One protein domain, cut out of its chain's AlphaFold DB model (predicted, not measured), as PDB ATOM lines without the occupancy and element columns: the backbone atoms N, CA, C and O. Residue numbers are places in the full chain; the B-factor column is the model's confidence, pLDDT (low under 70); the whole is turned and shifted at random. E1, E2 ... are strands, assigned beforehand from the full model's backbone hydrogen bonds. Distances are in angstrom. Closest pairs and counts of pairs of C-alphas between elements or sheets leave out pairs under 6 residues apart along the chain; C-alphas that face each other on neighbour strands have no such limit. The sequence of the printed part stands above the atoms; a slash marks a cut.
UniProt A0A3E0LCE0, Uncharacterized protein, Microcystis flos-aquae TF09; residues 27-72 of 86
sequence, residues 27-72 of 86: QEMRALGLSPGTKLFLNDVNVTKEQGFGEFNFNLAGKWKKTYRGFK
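AT A GLANCE: This is residues 27 to 72 of the 86 residues of an uncharacterized protein of Microcystis flos-aquae TF09 (UniProt A0A3E0LCE0). With little regular structure, this is a narrow two-stranded hairpin, E1 and E2 side by side, with a long loop of residues 46 to 57 beyond one end and the tail of residues 64 to 72 leading away from the other. Residues 27 to 38 fold back into E1. The printed part has 46 residues, of which 13 are in named elements; the class is all strand, with an antiparallel sheet in the order E1, E2 and no named helix. The whole is only just loose, close to extended, with a radius of gyration of the C-alphas of 14.1 A and spans of 46 by 15 by 14 A, a rod.

IN THESE COORDINATES: E1, residues 39 to 45, measures 16.0 A and begins at C-alpha 39 (168.894, 243.598, 93.822). E2, residues 58 to 63, measures 16.5 A and ends at C-alpha 63 (173.307, 243.026, 93.801).

HOW THE PARTS SIT: E1 and E2 form an antiparallel hairpin, their directions 168 degrees apart. C-alphas 39 and 63 face each other at 4.4 A. N 40 and O 62, 2.8 A, and N 60 and O 42, 2.8 A, are within hydrogen-bond range.

THE WHOLE: The C-alphas farthest apart, of Gly 52 and Arg 69, are 46.6 A apart. The link from E1 to E2, 12 residues, is long. The printed part has no cut. Its mean pLDDT is 74.5, and residues 47 to 57 are under 70.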
ATOM      1  N   GLN A  27     169.889 225.706  96.444       77.00
ATOM      2  CA  GLN A  27     170.032 226.367  95.162       77.00
ATOM      3  C   GLN A  27     171.324 227.178  95.151       77.00
ATOM      4  O   GLN A  27     171.697 227.809  96.137       77.00
ATOM      5  N   GLU A  28     172.033 227.168  94.029       79.75
ATOM      6  CA  GLU A  28     173.217 228.008  93.876       79.75
ATOM      7  C   GLU A  28     172.834 229.485  93.810       79.75
ATOM      8  O   GLU A  28     171.853 229.856  93.162       79.75
ATOM      9  N   MET A  29     173.671 230.349  94.387       78.69
ATOM     10  CA  MET A  29     173.425 231.793  94.405       78.69
ATOM     11  C   MET A  29     173.204 232.378  93.001       78.69
ATOM     12  O   MET A  29     172.338 233.228  92.810       78.69
ATOM     13  N   ARG A  30     173.922 231.882  91.981       76.19
ATOM     14  CA  ARG A  30     173.725 232.303  90.579       76.19
ATOM     15  C   ARG A  30     172.322 232.030  90.024       76.19
ATOM     16  O   ARG A  30     171.924 232.696  89.075       76.19
ATOM     17  N   ALA A  31     171.603 231.056  90.578       79.25
ATOM     18  CA  ALA A  31     170.272 230.667  90.130       79.25
ATOM     19  C   ALA A  31     169.153 231.433  90.862       79.25
ATOM     20  O   ALA A  31     167.990 231.277  90.508       79.25
ATOM     21  N   LEU A  32     169.495 232.322  91.808       76.94
ATOM     22  CA  LEU A  32     168.549 233.174  92.545       76.94
ATOM     23  C   LEU A  32     167.951 234.327  91.704       76.94
ATOM     24  O   LEU A  32     167.354 235.250  92.250       76.94
ATOM     25  N   GLY A  33     168.125 234.312  90.379       76.06
ATOM     26  CA  GLY A  33     167.460 235.253  89.469       76.06
ATOM     27  C   GLY A  33     168.070 236.658  89.392       76.06
ATOM     28  O   GLY A  33     167.426 237.578  88.888       76.06
ATOM     29  N   LEU A  34     169.309 236.858  89.855       80.50
ATOM     30  CA  LEU A  34     169.994 238.141  89.682       80.50
ATOM     31  C   LEU A  34     170.349 238.378  88.211       80.50
ATOM     32  O   LEU A  34     170.935 237.532  87.540       80.50
ATOM     33  N   SER A  35     170.046 239.579  87.739       83.44
ATOM     34  CA  SER A  35     170.316 240.065  86.391       83.44
ATOM     35  C   SER A  35     170.838 241.505  86.475       83.44
ATOM     36  O   SER A  35     170.623 242.183  87.482       83.44
ATOM     37  N   PRO A  36     171.570 242.013  85.469       83.31
ATOM     38  CA  PRO A  36     172.117 243.366  85.522       83.31
ATOM     39  C   PRO A  36     171.046 244.422  85.836       83.31
ATOM     40  O   PRO A  36     170.146 244.659  85.037       83.31
ATOM     41  N   GLY A  37     171.173 245.102  86.979       83.06
ATOM     42  CA  GLY A  37     170.224 246.114  87.444       83.06
ATOM     43  C   GLY A  37     169.302 245.665  88.580       83.06
ATOM     44  O   GLY A  37     168.666 246.532  89.178       83.06
ATOM     45  N   THR A  38     169.265 244.377  88.928       85.75
ATOM     46  CA  THR A  38     168.453 243.879  90.046       85.75
ATOM     47  C   THR A  38     169.227 243.805  91.362       85.75
ATOM     48  O   THR A  38     170.465 243.798  91.427       85.75
ATOM     49  N   LYS A  39     168.452 243.809  92.446       85.06
ATOM     50  CA  LYS A  39     168.894 243.598  93.822       85.06
ATOM     51  C   LYS A  39     168.075 242.447  94.392       85.06
ATOM     52  O   LYS A  39     166.920 242.279  94.012       85.06
ATOM     53  N   LEU A  40     168.679 241.690  95.288       84.12
ATOM     54  CA  LEU A  40     168.076 240.568  95.981       84.12
ATOM     55  C   LEU A  40     168.422 240.696  97.460       84.12
ATOM     56  O   LEU A  40     169.572 240.969  97.797       84.12
ATOM     57  N   PHE A  41     167.440 240.488  98.322       83.69
ATOM     58  CA  PHE A  41     167.658 240.339  99.751       83.69
ATOM     59  C   PHE A  41     166.804 239.170 100.223       83.69
ATOM     60  O   PHE A  41     165.607 239.136  99.936       83.69
ATOM     61  N   LEU A  42     167.439 238.177 100.836       79.31
ATOM     62  CA  LEU A  42     166.786 236.982 101.356       79.31
ATOM     63  C   LEU A  42     167.116 236.869 102.838       79.31
ATOM     64  O   LEU A  42     168.294 236.879 103.190       79.31
ATOM     65  N   ASN A  43     166.084 236.737 103.664       78.12
ATOM     66  CA  ASN A  43     166.230 236.526 105.098       78.12
ATOM     67  C   ASN A  43     166.234 235.034 105.437       78.12
ATOM     68  O   ASN A  43     165.707 234.229 104.664       78.12
ATOM     69  N   ASP A  44     166.838 234.689 106.575       74.44
ATOM     70  CA  ASP A  44     166.838 233.335 107.153       74.44
ATOM     71  C   ASP A  44     167.399 232.250 106.210       74.44
ATOM     72  O   ASP A  44     166.896 231.129 106.097       74.44
ATOM     73  N   VAL A  45     168.476 232.586 105.499       74.00
ATOM     74  CA  VAL A  45     169.148 231.693 104.558       74.00
ATOM     75  C   VAL A  45     170.222 230.877 105.270       74.00
ATOM     76  O   VAL A  45     171.174 231.410 105.836       74.00
ATOM     77  N   ASN A  46     170.134 229.555 105.138       72.00
ATOM     78  CA  ASN A  46     171.164 228.644 105.629       72.00
ATOM     79  C   ASN A  46     172.188 228.345 104.524       72.00
ATOM     80  O   ASN A  46     171.836 227.944 103.414       72.00
ATOM     81  N   VAL A  47     173.475 228.543 104.804       65.88
ATOM     82  CA  VAL A  47     174.551 228.425 103.796       65.88
ATOM     83  C   VAL A  47     175.218 227.049 103.829       65.88
ATOM     84  O   VAL A  47     175.724 226.575 102.811       65.88
ATOM     85  N   THR A  48     175.217 226.379 104.980       62.75
ATOM     86  CA  THR A  48     175.902 225.100 105.179       62.75
ATOM     87  C   THR A  48     174.942 223.918 105.050       62.75
ATOM     88  O   THR A  48     173.770 223.984 105.414       62.75
ATOM     89  N   LYS A  49     175.461 222.806 104.514       54.97
ATOM     90  CA  LYS A  49     174.818 221.480 104.572       54.97
ATOM     91  C   LYS A  49     175.131 220.740 105.877       54.97
ATOM     92  O   LYS A  49     174.510 219.722 106.159       54.97
ATOM     93  N   GLU A  50     176.127 221.212 106.622       52.81
ATOM     94  CA  GLU A  50     176.669 220.533 107.793       52.81
ATOM     95  C   GLU A  50     175.916 220.932 109.060       52.81
ATOM     96  O   GLU A  50     175.842 222.105 109.421       52.81
ATOM     97  N   GLN A  51     175.412 219.908 109.741       44.75
ATOM     98  CA  GLN A  51     174.529 219.928 110.910       44.75
ATOM     99  C   GLN A  51     175.211 220.419 112.212       44.75
ATOM    100  O   GLN A  51     174.708 220.164 113.300       44.75
ATOM    101  N   GLY A  52     176.372 221.080 112.104       43.06
ATOM    102  CA  GLY A  52     177.211 221.533 113.226       43.06
ATOM    103  C   GLY A  52     177.459 223.045 113.277       43.06
ATOM    104  O   GLY A  52     177.865 223.561 114.316       43.06
ATOM    105  N   PHE A  53     177.170 223.776 112.196       52.91
ATOM    106  CA  PHE A  53     176.840 225.193 112.318       52.91
ATOM    107  C   PHE A  53     175.372 225.217 112.731       52.91
ATOM    108  O   PHE A  53     174.542 224.696 111.988       52.91
ATOM    109  N   GLY A  54     175.064 225.734 113.925       48.31
ATOM    110  CA  GLY A  54     173.680 225.918 114.369       48.31
ATOM    111  C   GLY A  54     172.847 226.623 113.298       48.31
ATOM    112  O   GLY A  54     173.406 227.202 112.368       48.31
ATOM    113  N   GLU A  55     171.522 226.555 113.408       53.72
ATOM    114  CA  GLU A  55     170.576 227.289 112.556       53.72
ATOM    115  C   GLU A  55     170.775 228.804 112.736       53.72
ATOM    116  O   GLU A  55     170.009 229.506 113.387       53.72
ATOM    117  N   PHE A  56     171.889 229.314 112.233       57.72
ATOM    118  CA  PHE A  56     172.214 230.715 112.227       57.72
ATOM    119  C   PHE A  56     171.483 231.280 111.024       57.72
ATOM    120  O   PHE A  56     171.864 231.058 109.874       57.72
ATOM    121  N   ASN A  57     170.399 231.987 111.311       62.69
ATOM    122  CA  ASN A  57     169.658 232.742 110.322       62.69
ATOM    123  C   ASN A  57     170.569 233.840 109.757       62.69
ATOM    124  O   ASN A  57     170.780 234.881 110.382       62.69
ATOM    125  N   PHE A  58     171.168 233.584 108.592       72.88
ATOM    126  CA  PHE A  58     171.944 234.575 107.860       72.88
ATOM    127  C   PHE A  58     171.083 235.210 106.779       72.88
ATOM    128  O   PHE A  58     170.356 234.541 106.050       72.88
ATOM    129  N   ASN A  59     171.253 236.506 106.597       79.62
ATOM    130  CA  ASN A  59     170.630 237.256 105.529       79.62
ATOM    131  C   ASN A  59     171.595 237.339 104.345       79.62
ATOM    132  O   ASN A  59     172.792 237.606 104.486       79.62
ATOM    133  N   LEU A  60     171.078 237.071 103.152       84.00
ATOM    134  CA  LEU A  60     171.823 237.112 101.906       84.00
ATOM    135  C   LEU A  60     171.427 238.357 101.121       84.00
ATOM    136  O   LEU A  60     170.328 238.445 100.573       84.00
ATOM    137  N   ALA A  61     172.367 239.285 100.988       85.00
ATOM    138  CA  ALA A  61     172.252 240.426 100.097       85.00
ATOM    139  C   ALA A  61     172.975 240.142  98.778       85.00
ATOM    140  O   ALA A  61     174.155 239.794  98.747       85.00
ATOM    141  N   GLY A  62     172.276 240.326  97.664       87.31
ATOM    142  CA  GLY A  62     172.805 240.194  96.317       87.31
ATOM    143  C   GLY A  62     172.531 241.446  95.497       87.31
ATOM    144  O   GLY A  62     171.446 242.025  95.543       87.31
ATOM    145  N   LYS A  63     173.507 241.891  94.707       86.56
ATOM    146  CA  LYS A  63     173.307 243.026  93.801       86.56
ATOM    147  C   LYS A  63     174.074 242.830  92.510       86.56
ATOM    148  O   LYS A  63     175.242 242.451  92.500       86.56
ATOM    149  N   TRP A  64     173.428 243.170  91.402       88.44
ATOM    150  CA  TRP A  64     174.085 243.247  90.107       88.44
ATOM    151  C   TRP A  64     173.959 244.664  89.572       88.44
ATOM    152  O   TRP A  64     172.871 245.170  89.298       88.44
ATOM    153  N   LYS A  65     175.092 245.352  89.434       84.06
ATOM    154  CA  LYS A  65     175.104 246.709  88.892       84.06
ATOM    155  C   LYS A  65     174.699 246.680  87.412       84.06
ATOM    156  O   LYS A  65     175.196 245.854  86.648       84.06
ATOM    157  N   LYS A  66     173.807 247.593  87.013       84.31
ATOM    158  CA  LYS A  66     173.442 247.776  85.603       84.31
ATOM    159  C   LYS A  66     174.654 248.220  84.784       84.31
ATOM    160  O   LYS A  66     175.525 248.925  85.301       84.31
ATOM    161  N   THR A  67     174.668 247.873  83.502       83.69
ATOM    162  CA  THR A  67     175.652 248.412  82.559       83.69
ATOM    163  C   THR A  67     175.516 249.933  82.494       83.69
ATOM    164  O   THR A  67     174.413 250.454  82.322       83.69
ATOM    165  N   TYR A  68     176.625 250.656  82.639       80.81
ATOM    166  CA  TYR A  68     176.638 252.118  82.563       80.81
ATOM    167  C   TYR A  68     177.833 252.594  81.746       80.81
ATOM    168  O   TYR A  68     178.952 252.166  82.009       80.81
ATOM    169  N   ARG A  69     177.598 253.476  80.765       82.31
ATOM    170  CA  ARG A  69     178.640 254.055  79.890       82.31
ATOM    171  C   ARG A  69     179.611 253.006  79.313       82.31
ATOM    172  O   ARG A  69     180.819 253.189  79.352       82.31
ATOM    173  N   GLY A  70     179.085 251.870  78.848       80.31
ATOM    174  CA  GLY A  70     179.888 250.768  78.295       80.31
ATOM    175  C   GLY A  70     180.528 249.829  79.330       80.31
ATOM    176  O   GLY A  70     180.966 248.740  78.972       80.31
ATOM    177  N   PHE A  71     180.511 250.166  80.623       77.88
ATOM    178  CA  PHE A  71     181.007 249.283  81.679       77.88
ATOM    179  C   PHE A  71     179.958 248.237  82.047       77.88
ATOM    180  O   PHE A  71     178.995 248.522  82.763       77.88
ATOM    181  N   LYS A  72     180.160 247.007  81.561       78.38
ATOM    182  CA  LYS A  72     179.347 245.836  81.904       78.38
ATOM    183  C   LYS A  72     179.963 245.107  83.094       78.38
ATOM    184  O   LYS A  72     181.081 244.603  83.019       78.38
TER     185      LYS A  72